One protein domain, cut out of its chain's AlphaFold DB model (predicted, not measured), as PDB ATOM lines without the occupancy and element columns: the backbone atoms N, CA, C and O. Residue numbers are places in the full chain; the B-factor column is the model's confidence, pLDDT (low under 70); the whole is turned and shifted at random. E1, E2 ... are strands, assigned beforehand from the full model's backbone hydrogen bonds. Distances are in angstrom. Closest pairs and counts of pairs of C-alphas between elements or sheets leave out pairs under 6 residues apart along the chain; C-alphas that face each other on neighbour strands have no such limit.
ATOM      1  N   LEU A 138    -112.978   4.630  29.737       85.00
ATOM      2  CA  LEU A 138    -112.020   5.679  29.393       85.00
ATOM      3  C   LEU A 138    -111.973   6.796  30.436       85.00
ATOM      4  O   LEU A 138    -110.891   7.322  30.685       85.00
ATOM      5  N   SER A 139    -113.117   7.148  31.026       83.25
ATOM      6  CA  SER A 139    -113.237   8.251  31.991       83.25
ATOM      7  C   SER A 139    -112.751   7.873  33.386       83.25
ATOM      8  O   SER A 139    -112.268   8.730  34.124       83.25
ATOM      9  N   LEU A 140    -112.875   6.597  33.761       83.00
ATOM     10  CA  LEU A 140    -112.423   6.082  35.045       83.00
ATOM     11  C   LEU A 140    -111.267   5.107  34.834       83.00
ATOM     12  O   LEU A 140    -111.470   3.969  34.417       83.00
ATOM     13  N   LYS A 141    -110.048   5.538  35.173       79.00
ATOM     14  CA  LYS A 141    -108.857   4.681  35.145       79.00
ATOM     15  C   LYS A 141    -108.432   4.305  36.551       79.00
ATOM     16  O   LYS A 141    -108.012   5.147  37.343       79.00
ATOM     17  N   THR A 142    -108.497   3.018  36.841       75.81
ATOM     18  CA  THR A 142    -107.989   2.460  38.092       75.81
ATOM     19  C   THR A 142    -106.462   2.407  38.101       75.81
ATOM     20  O   THR A 142    -105.813   2.186  37.073       75.81
ATOM     21  N   LEU A 143    -105.881   2.658  39.278       65.06
ATOM     22  CA  LEU A 143    -104.443   2.545  39.509       65.06
ATOM     23  C   LEU A 143    -104.060   1.063  39.501       65.06
ATOM     24  O   LEU A 143    -104.466   0.302  40.378       65.06
ATOM     25  N   GLY A 144    -103.242   0.663  38.529       61.12
ATOM     26  CA  GLY A 144    -102.510  -0.591  38.626       61.12
ATOM     27  C   GLY A 144    -101.435  -0.459  39.701       61.12
ATOM     28  O   GLY A 144    -100.661   0.499  39.703       61.12
ATOM     29  N   SER A 145    -101.348  -1.429  40.608       61.25
ATOM     30  CA  SER A 145    -100.079  -1.632  41.306       61.25
ATOM     31  C   SER A 145     -99.102  -2.179  40.263       61.25
ATOM     32  O   SER A 145     -99.504  -2.999  39.443       61.25
ATOM     33  N   GLY A 146     -97.828  -1.781  40.249       64.31
ATOM     34  CA  GLY A 146     -96.869  -2.272  39.238       64.31
ATOM     35  C   GLY A 146     -96.675  -3.804  39.190       64.31
ATOM     36  O   GLY A 146     -95.873  -4.287  38.401       64.31
ATOM     37  N   GLN A 147     -97.367  -4.560  40.050       69.50
ATOM     38  CA  GLN A 147     -97.332  -6.016  40.174       69.50
ATOM     39  C   GLN A 147     -98.667  -6.703  39.839       69.50
ATOM     40  O   GLN A 147     -98.660  -7.919  39.672       69.50
ATOM     41  N   ALA A 148     -99.784  -5.969  39.776       79.88
ATOM     42  CA  ALA A 148    -101.102  -6.536  39.501       79.88
ATOM     43  C   ALA A 148    -102.085  -5.490  38.958       79.88
ATOM     44  O   ALA A 148    -102.130  -4.342  39.429       79.88
ATOM     45  N   HIS A 149    -102.914  -5.927  38.018       86.62
ATOM     46  CA  HIS A 149    -103.973  -5.142  37.411       86.62
ATOM     47  C   HIS A 149    -105.229  -5.192  38.271       86.62
ATOM     48  O   HIS A 149    -105.962  -6.179  38.302       86.62
ATOM     49  N   ILE A 150    -105.466  -4.091  38.975       87.94
ATOM     50  CA  ILE A 150    -106.705  -3.859  39.707       87.94
ATOM     51  C   ILE A 150    -107.689  -3.174  38.760       87.94
ATOM     52  O   ILE A 150    -107.297  -2.298  37.991       87.94
ATOM     53  N   PHE A 151    -108.949  -3.578  38.834       87.50
ATOM     54  CA  PHE A 151    -110.070  -3.054  38.070       87.50
ATOM     55  C   PHE A 151    -111.184  -2.632  39.015       87.50
ATOM     56  O   PHE A 151    -111.399  -3.247  40.059       87.50
ATOM     57  N   GLY A 152    -111.902  -1.586  38.630       89.88
ATOM     58  CA  GLY A 152    -113.143  -1.175  39.271       89.88
ATOM     59  C   GLY A 152    -114.315  -1.598  38.400       89.88
ATOM     60  O   GLY A 152    -114.205  -1.542  37.179       89.88
ATOM     61  N   ALA A 153    -115.432  -1.990  38.989       92.19
ATOM     62  CA  ALA A 153    -116.668  -2.215  38.258       92.19
ATOM     63  C   ALA A 153    -117.860  -1.651  39.028       92.19
ATOM     64  O   ALA A 153    -117.905  -1.733  40.254       92.19
ATOM     65  N   LEU A 154    -118.816  -1.084  38.295       94.38
ATOM     66  CA  LEU A 154    -120.125  -0.713  38.819       94.38
ATOM     67  C   LEU A 154    -121.135  -1.764  38.370       94.38
ATOM     68  O   LEU A 154    -121.406  -1.894  37.176       94.38
ATOM     69  N   LEU A 155    -121.663  -2.504  39.335       94.62
ATOM     70  CA  LEU A 155    -122.507  -3.675  39.164       94.62
ATOM     71  C   LEU A 155    -123.938  -3.386  39.631       94.62
ATOM     72  O   LEU A 155    -124.181  -2.547  40.501       94.62
ATOM     73  N   THR A 156    -124.909  -4.075  39.050       94.00
ATOM     74  CA  THR A 156    -126.314  -4.067  39.478       94.00
ATOM     75  C   THR A 156    -126.844  -5.471  39.447       94.00
ATOM     76  O   THR A 156    -126.540  -6.225  38.527       94.00
ATOM     77  N   GLU A 157    -127.562  -5.814  40.505       92.00
ATOM     78  CA  GLU A 157    -128.158  -7.124  40.672       92.00
ATOM     79  C   GLU A 157    -129.324  -7.283  39.694       92.00
ATOM     80  O   GLU A 157    -130.229  -6.452  39.634       92.00
ATOM     81  N   GLU A 158    -129.290  -8.361  38.920       88.25
ATOM     82  CA  GLU A 158    -130.310  -8.720  37.947       88.25
ATOM     83  C   GLU A 158    -130.687 -10.193  38.155       88.25
ATOM     84  O   GLU A 158    -130.234 -11.104  37.465       88.25
ATOM     85  N   GLY A 159    -131.514 -10.443  39.173       86.38
ATOM     86  CA  GLY A 159    -131.952 -11.792  39.523       86.38
ATOM     87  C   GLY A 159    -130.845 -12.615  40.184       86.38
ATOM     88  O   GLY A 159    -130.594 -12.457  41.369       86.38
ATOM     89  N   ASP A 160    -130.234 -13.538  39.440       87.75
ATOM     90  CA  ASP A 160    -129.201 -14.467  39.932       87.75
ATOM     91  C   ASP A 160    -127.767 -14.064  39.549       87.75
ATOM     92  O   ASP A 160    -126.800 -14.746  39.898       87.75
ATOM     93  N   HIS A 161    -127.622 -12.969  38.809       91.38
ATOM     94  CA  HIS A 161    -126.350 -12.472  38.320       91.38
ATOM     95  C   HIS A 161    -126.278 -10.955  38.451       91.38
ATOM     96  O   HIS A 161    -127.244 -10.281  38.800       91.38
ATOM     97  N   TYR A 162    -125.102 -10.415  38.167       92.19
ATOM     98  CA  TYR A 162    -124.842  -8.987  38.201       92.19
ATOM     99  C   TYR A 162    -124.436  -8.515  36.816       92.19
ATOM    100  O   TYR A 162    -123.598  -9.145  36.169       92.19
ATOM    101  N   THR A 163    -124.982  -7.388  36.371       92.31
ATOM    102  CA  THR A 163    -124.557  -6.723  35.137       92.31
ATOM    103  C   THR A 163    -123.842  -5.417  35.454       92.31
ATOM    104  O   THR A 163    -124.197  -4.699  36.391       92.31
ATOM    105  N   GLY A 164    -122.781  -5.092  34.716       91.88
ATOM    106  CA  GLY A 164    -121.963  -3.947  35.085       91.88
ATOM    107  C   GLY A 164    -121.005  -3.405  34.043       91.88
ATOM    108  O   GLY A 164    -120.766  -3.988  32.986       91.88
ATOM    109  N   GLN A 165    -120.475  -2.225  34.361       92.06
ATOM    110  CA  GLN A 165    -119.487  -1.512  33.555       92.06
ATOM    111  C   GLN A 165    -118.138  -1.567  34.262       92.06
ATOM    112  O   GLN A 165    -118.047  -1.300  35.460       92.06
ATOM    113  N   ILE A 166    -117.093  -1.912  33.514       90.88
ATOM    114  CA  ILE A 166    -115.735  -2.075  34.033       90.88
ATOM    115  C   ILE A 166    -114.935  -0.809  33.719       90.88
ATOM    116  O   ILE A 166    -114.913  -0.333  32.582       90.88
ATOM    117  N   ALA A 167    -114.283  -0.265  34.736       89.75
ATOM    118  CA  ALA A 167    -113.356   0.848  34.638       89.75
ATOM    119  C   ALA A 167    -112.092   0.436  33.868       89.75
ATOM    120  O   ALA A 167    -111.641  -0.708  33.943       89.75
ATOM    121  N   GLY A 168    -111.480   1.376  33.156       83.44
ATOM    122  CA  GLY A 168    -110.208   1.134  32.491       83.44
ATOM    123  C   GLY A 168    -109.064   0.951  33.487       83.44
ATOM    124  O   GLY A 168    -109.163   1.272  34.677       83.44
ATOM    125  N   ASN A 169    -107.935   0.471  32.975       82.62
ATOM    126  CA  ASN A 169    -106.679   0.388  33.713       82.62
ATOM    127  C   ASN A 169    -105.632   1.296  33.059       82.62
ATOM    128  O   ASN A 169    -105.549   1.382  31.833       82.62
ATOM    129  N   GLN A 170    -104.808   1.962  33.871       77.44
ATOM    130  CA  GLN A 170    -103.725   2.820  33.375       77.44
ATOM    131  C   GLN A 170    -102.685   2.079  32.518       77.44
ATOM    132  O   GLN A 170    -102.045   2.712  31.682       77.44
ATOM    133  N   SER A 171    -102.523   0.761  32.677       73.81
ATOM    134  CA  SER A 171    -101.632  -0.045  31.832       73.81
ATOM    135  C   SER A 171    -102.182  -0.295  30.423       73.81
ATOM    136  O   SER A 171    -101.465  -0.817  29.573       73.81
ATOM    137  N   GLY A 172    -103.454   0.040  30.170       72.75
ATOM    138  CA  GLY A 172    -104.159  -0.298  28.934       72.75
ATOM    139  C   GLY A 172    -104.569  -1.772  28.836       72.75
ATOM    140  O   GLY A 172    -105.214  -2.155  27.862       72.75
ATOM    141  N   TYR A 173    -104.230  -2.599  29.829       78.06
ATOM    142  CA  TYR A 173    -104.707  -3.972  29.907       78.06
ATOM    143  C   TYR A 173    -106.196  -3.987  30.268       78.06
ATOM    144  O   TYR A 173    -106.618  -3.338  31.224       78.06
ATOM    145  N   PHE A 174    -106.982  -4.741  29.503       75.00
ATOM    146  CA  PHE A 174    -108.391  -4.985  29.779       75.00
ATOM    147  C   PHE A 174    -108.590  -6.494  29.909       75.00
ATOM    148  O   PHE A 174    -108.154  -7.235  29.020       75.00
ATOM    149  N   PRO A 175    -109.195  -6.978  31.002       73.38
ATOM    150  CA  PRO A 175    -109.369  -8.399  31.187       73.38
ATOM    151  C   PRO A 175    -110.460  -8.885  30.219       73.38
ATOM    152  O   PRO A 175    -111.360  -8.113  29.871       73.38
ATOM    153  N   PRO A 176    -110.417 -10.151  29.775       73.38
ATOM    154  CA  PRO A 176    -111.460 -10.733  28.936       73.38
ATOM    155  C   PRO A 176    -112.714 -11.031  29.779       73.38
ATOM    156  O   PRO A 176    -113.070 -12.184  30.014       73.38
ATOM    157  N   ALA A 177    -113.358  -9.973  30.265       75.31
ATOM    158  CA  ALA A 177    -114.583 -10.007  31.049       75.31
ATOM    159  C   ALA A 177    -115.778  -9.582  30.192       75.31
ATOM    160  O   ALA A 177    -115.676  -8.675  29.362       75.31
ATOM    161  N   ASP A 178    -116.911 -10.235  30.422       81.94
ATOM    162  CA  ASP A 178    -118.211  -9.757  29.969       81.94
ATOM    163  C   ASP A 178    -118.832  -8.810  30.998       81.94
ATOM    164  O   ASP A 178    -118.410  -8.787  32.156       81.94
ATOM    165  N   PRO A 179    -119.872  -8.052  30.610       82.12
ATOM    166  CA  PRO A 179    -120.618  -7.233  31.557       82.12
ATOM    167  C   PRO A 179    -121.358  -8.066  32.614       82.12
ATOM    168  O   PRO A 179    -121.825  -7.485  33.583       82.12
ATOM    169  N   THR A 180    -121.476  -9.388  32.446       90.38
ATOM    170  CA  THR A 180    -122.162 -10.294  33.377       90.38
ATOM    171  C   THR A 180    -121.184 -10.938  34.362       90.38
ATOM    172  O   THR A 180    -120.144 -11.471  33.963       90.38
ATOM    173  N   PHE A 181    -121.555 -10.937  35.640       91.62
ATOM    174  CA  PHE A 181    -120.782 -11.453  36.764       91.62
ATOM    175  C   PHE A 181    -121.645 -12.355  37.649       91.62
ATOM    176  O   PHE A 181    -122.794 -12.035  37.942       91.62
ATOM    177  N   PHE A 182    -121.063 -13.452  38.122       91.81
ATOM    178  CA  PHE A 182    -121.658 -14.341  39.119       91.81
ATOM    179  C   PHE A 182    -120.810 -14.311  40.388       91.81
ATOM    180  O   PHE A 182    -119.586 -14.433  40.301       91.81
ATOM    181  N   LEU A 183    -121.443 -14.145  41.547       90.19
ATOM    182  CA  LEU A 183    -120.769 -14.195  42.846       90.19
ATOM    183  C   LEU A 183    -120.761 -15.643  43.340       90.19
ATOM    184  O   LEU A 183    -121.802 -16.293  43.370       90.19
ATOM    185  N   GLU A 184    -119.587 -16.154  43.712       84.69
ATOM    186  CA  GLU A 184    -119.443 -17.551  44.157       84.69
ATOM    187  C   GLU A 184    -119.184 -17.683  45.660       84.69
ATOM    188  O   GLU A 184    -119.605 -18.659  46.279       84.69
ATOM    189  N   ASN A 185    -118.482 -16.722  46.264       75.56
ATOM    190  CA  ASN A 185    -118.125 -16.777  47.678       75.56
ATOM    191  C   ASN A 185    -118.020 -15.370  48.259       75.56
ATOM    192  O   ASN A 185    -117.317 -14.527  47.704       75.56
ATOM    193  N   GLU A 186    -118.669 -15.151  49.397       66.88
ATOM    194  CA  GLU A 186    -118.612 -13.918  50.176       66.88
ATOM    195  C   GLU A 186    -117.855 -14.186  51.481       66.88
ATOM    196  O   GLU A 186    -118.426 -14.488  52.529       66.88
ATOM    197  N   ALA A 187    -116.527 -14.122  51.397       70.75
ATOM    198  CA  ALA A 187    -115.649 -14.054  52.563       70.75
ATOM    199  C   ALA A 187    -115.088 -12.621  52.693       70.75
ATOM    200  O   ALA A 187    -115.710 -11.659  52.258       70.75
ATOM    201  N   ASP A 188    -113.894 -12.439  53.270       83.06
ATOM    202  CA  ASP A 188    -113.223 -11.119  53.313       83.06
ATOM    203  C   ASP A 188    -112.822 -10.603  51.910       83.06
ATOM    204  O   ASP A 188    -112.654  -9.400  51.687       83.06
ATOM    205  N   LEU A 189    -112.684 -11.526  50.952       89.56
ATOM    206  CA  LEU A 189    -112.588 -11.252  49.523       89.56
ATOM    207  C   LEU A 189    -113.680 -12.039  48.802       89.56
ATOM    208  O   LEU A 189    -113.865 -13.230  49.062       89.56
ATOM    209  N   THR A 190    -114.365 -11.362  47.890       91.75
ATOM    210  CA  THR A 190    -115.410 -11.922  47.044       91.75
ATOM    211  C   THR A 190    -114.800 -12.465  45.762       91.75
ATOM    212  O   THR A 190    -113.982 -11.794  45.122       91.75
ATOM    213  N   THR A 191    -115.212 -13.674  45.385       92.69
ATOM    214  CA  THR A 191    -114.890 -14.262  44.083       92.69
ATOM    215  C   THR A 191    -116.014 -13.972  43.097       92.69
ATOM    216  O   THR A 191    -117.176 -14.292  43.359       92.69
ATOM    217  N   PHE A 192    -115.647 -13.414  41.946       91.56
ATOM    218  CA  PHE A 192    -116.539 -13.161  40.822       91.56
ATOM    219  C   PHE A 192    -116.110 -13.998  39.631       91.56
ATOM    220  O   PHE A 192    -114.928 -14.044  39.291       91.56
ATOM    221  N   ARG A 193    -117.075 -14.568  38.923       91.38
ATOM    222  CA  ARG A 193    -116.834 -15.227  37.644       91.38
ATOM    223  C   ARG A 193    -117.498 -14.447  36.523       91.38
ATOM    224  O   ARG A 193    -118.699 -14.192  36.568       91.38
ATOM    225  N   SER A 194    -116.716 -14.092  35.509       90.12
ATOM    226  CA  SER A 194    -117.207 -13.503  34.262       90.12
ATOM    227  C   SER A 194    -116.617 -14.272  33.084       90.12
ATOM    228  O   SER A 194    -115.395 -14.331  32.921       90.12
ATOM    229  N   LYS A 195    -117.481 -14.900  32.276       84.56
ATOM    230  CA  LYS A 195    -117.088 -15.893  31.255       84.56
ATOM    231  C   LYS A 195    -116.174 -16.980  31.849       84.56
ATOM    232  O   LYS A 195    -116.574 -17.676  32.781       84.56
ATOM    233  N   ASP A 196    -114.959 -17.080  31.309       85.50
ATOM    234  CA  ASP A 196    -113.896 -18.016  31.670       85.50
ATOM    235  C   ASP A 196    -112.854 -17.381  32.607       85.50
ATOM    236  O   ASP A 196    -111.831 -17.996  32.905       85.50
ATOM    237  N   THR A 197    -113.081 -16.139  33.053       88.31
ATOM    238  CA  THR A 197    -112.159 -15.415  33.931       88.31
ATOM    239  C   THR A 197    -112.743 -15.287  35.329       88.31
ATOM    240  O   THR A 197    -113.867 -14.819  35.526       88.31
ATOM    241  N   GLU A 198    -111.940 -15.674  36.312       92.12
ATOM    242  CA  GLU A 198    -112.231 -15.482  37.726       92.12
ATOM    243  C   GLU A 198    -111.521 -14.223  38.234       92.12
ATOM    244  O   GLU A 198    -110.356 -13.962  37.912       92.12
ATOM    245  N   PHE A 199    -112.227 -13.452  39.047       92.06
ATOM    246  CA  PHE A 199    -111.743 -12.247  39.695       92.06
ATOM    247  C   PHE A 199    -111.901 -12.384  41.201       92.06
ATOM    248  O   PHE A 199    -112.871 -12.957  41.688       92.06
ATOM    249  N   ILE A 200    -110.957 -11.818  41.940       93.25
ATOM    250  CA  ILE A 200    -110.982 -11.773  43.401       93.25
ATOM    251  C   ILE A 200    -110.917 -10.306  43.805       93.25
ATOM    252  O   ILE A 200    -110.066  -9.560  43.312       93.25
ATOM    253  N   GLY A 201    -111.815  -9.871  44.685       92.56
ATOM    254  CA  GLY A 201    -111.925  -8.458  45.024       92.56
ATOM    255  C   GLY A 201    -112.716  -8.157  46.283       92.56
ATOM    256  O   GLY A 201    -113.092  -9.049  47.034       92.56
ATOM    257  N   LYS A 202    -112.958  -6.868  46.511       92.94
ATOM    258  CA  LYS A 202    -113.866  -6.366  47.545       92.94
ATOM    259  C   LYS A 202    -115.047  -5.660  46.906       92.94
ATOM    260  O   LYS A 202    -114.907  -5.051  45.845       92.94
ATOM    261  N   ILE A 203    -116.177  -5.724  47.593       93.06
ATOM    262  CA  ILE A 203    -117.417  -5.055  47.215       93.06
ATOM    263  C   ILE A 203    -117.760  -3.950  48.202       93.06
ATOM    264  O   ILE A 203    -117.393  -4.009  49.376       93.06
ATOM    265  N   GLN A 204    -118.475  -2.952  47.706       93.56
ATOM    266  CA  GLN A 204    -119.116  -1.919  48.495       93.56
ATOM    267  C   GLN A 204    -120.482  -1.625  47.882       93.56
ATOM    268  O   GLN A 204    -120.568  -1.184  46.736       93.56
ATOM    269  N   GLU A 205    -121.543  -1.849  48.648       94.06
ATOM    270  CA  GLU A 205    -122.897  -1.450  48.264       94.06
ATOM    271  C   GLU A 205    -123.023   0.076  48.271       94.06
ATOM    272  O   GLU A 205    -122.475   0.753  49.153       94.06
ATOM    273  N   ILE A 206    -123.727   0.608  47.271       95.25
ATOM    274  CA  ILE A 206    -124.048   2.026  47.118       95.25
ATOM    275  C   ILE A 206    -125.479   2.191  46.595       95.25
ATOM    276  O   ILE A 206    -125.922   1.447  45.726       95.25
ATOM    277  N   THR A 207    -126.180   3.225  47.048       93.06
ATOM    278  CA  THR A 207    -127.507   3.585  46.525       93.06
ATOM    279  C   THR A 207    -127.394   4.866  45.707       93.06
ATOM    280  O   THR A 207    -126.858   5.869  46.186       93.06
ATOM    281  N   ILE A 208    -127.887   4.853  44.465       90.44
ATOM    282  CA  ILE A 208    -127.921   6.023  43.579       90.44
ATOM    283  C   ILE A 208    -129.379   6.380  43.306       90.44
ATOM    284  O   ILE A 208    -130.037   5.806  42.441       90.44
ATOM    285  N   GLY A 209    -129.875   7.373  44.045       88.56
ATOM    286  CA  GLY A 209    -131.267   7.794  43.938       88.56
ATOM    287  C   GLY A 209    -132.198   6.688  44.427       88.56
ATOM    288  O   GLY A 209    -132.163   6.353  45.607       88.56
ATOM    289  N   ALA A 210    -133.016   6.132  43.535       86.81
ATOM    290  CA  ALA A 210    -133.967   5.067  43.858       86.81
ATOM    291  C   ALA A 210    -133.462   3.636  43.578       86.81
ATOM    292  O   ALA A 210    -134.229   2.692  43.757       86.81
ATOM    293  N   THR A 211    -132.221   3.460  43.112       90.38
ATOM    294  CA  THR A 211    -131.670   2.146  42.738       90.38
ATOM    295  C   THR A 211    -130.412   1.797  43.524       90.38
ATOM    296  O   THR A 211    -129.523   2.633  43.714       90.38
ATOM    297  N   ASP A 212    -130.332   0.537  43.949       92.88
ATOM    298  CA  ASP A 212    -129.171  -0.024  44.632       92.88
ATOM    299  C   ASP A 212    -128.189  -0.630  43.627       92.88
ATOM    300  O   ASP A 212    -128.558  -1.260  42.632       92.88
ATOM    301  N   HIS A 213    -126.905  -0.406  43.880       94.75
ATOM    302  CA  HIS A 213    -125.801  -0.851  43.046       94.75
ATOM    303  C   HIS A 213    -124.630  -1.303  43.918       94.75
ATOM    304  O   HIS A 213    -124.566  -1.056  45.122       94.75
ATOM    305  N   MET A 214    -123.648  -1.932  43.288       94.12
ATOM    306  CA  MET A 214    -122.457  -2.423  43.962       94.12
ATOM    307  C   MET A 214    -121.211  -1.964  43.220       94.12
ATOM    308  O   MET A 214    -121.096  -2.124  42.008       94.12
ATOM    309  N   VAL A 215    -120.253  -1.403  43.948       94.06
ATOM    310  CA  VAL A 215    -118.920  -1.112  43.425       94.06
ATOM    311  C   VAL A 215    -118.002  -2.261  43.802       94.06
ATOM    312  O   VAL A 215    -117.819  -2.550  44.981       94.06
ATOM    313  N   ALA A 216    -117.402  -2.900  42.806       92.56
ATOM    314  CA  ALA A 216    -116.400  -3.934  42.999       92.56
ATOM    315  C   ALA A 216    -115.011  -3.398  42.643       92.56
ATOM    316  O   ALA A 216    -114.828  -2.754  41.612       92.56
ATOM    317  N   VAL A 217    -114.021  -3.691  43.484       91.44
ATOM    318  CA  VAL A 217    -112.599  -3.497  43.182       91.44
ATOM    319  C   VAL A 217    -111.937  -4.862  43.199       91.44
ATOM    320  O   VAL A 217    -111.888  -5.513  44.240       91.44
ATOM    321  N   MET A 218    -111.445  -5.308  42.049       90.94
ATOM    322  CA  MET A 218    -111.053  -6.699  41.833       90.94
ATOM    323  C   MET A 218    -109.829  -6.829  40.931       90.94
ATOM    324  O   MET A 218    -109.511  -5.928  40.163       90.94
ATOM    325  N   LEU A 219    -109.145  -7.966  41.014       90.69
ATOM    326  CA  LEU A 219    -108.047  -8.347  40.128       90.69
ATOM    327  C   LEU A 219    -108.244  -9.788  39.633       90.69
ATOM    328  O   LEU A 219    -108.937 -10.558  40.303       90.69
ATOM    329  N   PRO A 220    -107.651 -10.188  38.494       91.06
ATOM    330  CA  PRO A 220    -107.749 -11.563  38.014       91.06
ATOM    331  C   PRO A 220    -107.200 -12.552  39.052       91.06
ATOM    332  O   PRO A 220    -106.115 -12.345  39.605       91.06
ATOM    333  N   ALA A 221    -107.910 -13.657  39.290       91.38
ATOM    334  CA  ALA A 221    -107.540 -14.657  40.296       91.38
ATOM    335  C   ALA A 221    -106.137 -15.239  40.050       91.38
ATOM    336  O   ALA A 221    -105.365 -15.447  40.987       91.38
ATOM    337  N   ALA A 222    -105.758 -15.417  38.780       89.75
ATOM    338  CA  ALA A 222    -104.418 -15.854  38.390       89.75
ATOM    339  C   ALA A 222    -103.316 -14.896  38.885       89.75
ATOM    340  O   ALA A 222    -102.296 -15.347  39.414       89.75
TER     341      ALA A 222
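What this domain is: This is residues 138 to 222 of the 424 residues of the protein "HTH luxR-type domain-containing protein" of Lachnospiraceae bacterium (UniProt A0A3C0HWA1). This is a small closed barrel of six strands, E1 to E6 following one another round the ring as a meander, each the antiparallel neighbour of the one before, and E6 beside E1 closing it. The 85 printed residues are all strand in class, with no named helix, compact with a radius of gyration of the C-alphas of 12.3 A, and span 36 by 27 by 23 A.

How they stand to each other: E1, residues 151 to 158, and E2, residues 161 to 166, form a hairpin, with N 156 and O 163 within hydrogen-bond range at 2.8 A. E3, residues 180 to 186, forms hairpins with E2, N 162 and O 181 at 2.8 A, and with E4, residues 190 to 194, N 182 and O 193 at 2.9 A. E5, residues 197 to 208, bends by 77 degrees at residue 200 and forms hairpins with E4, N 192 and O 199 at 2.8 A, and with E6, residues 211 to 220, N 204 and O 215 at 2.8 A. E6 and E1 are antiparallel, N 153 and O 216 at 2.8 A.

Where its parts are: E1 begins at C-alpha 151 (-110.070, -3.054, 38.070) and measures 21.0 A; E5 measures 28.3 A; E6 measures 28.0 A and ends at C-alpha 220 (-107.749, -11.563, 38.014).

The domain as a whole: The printed part has no cut; the link E2 to E3 is long. Residues 143 to 147 and 186 have pLDDT under 70.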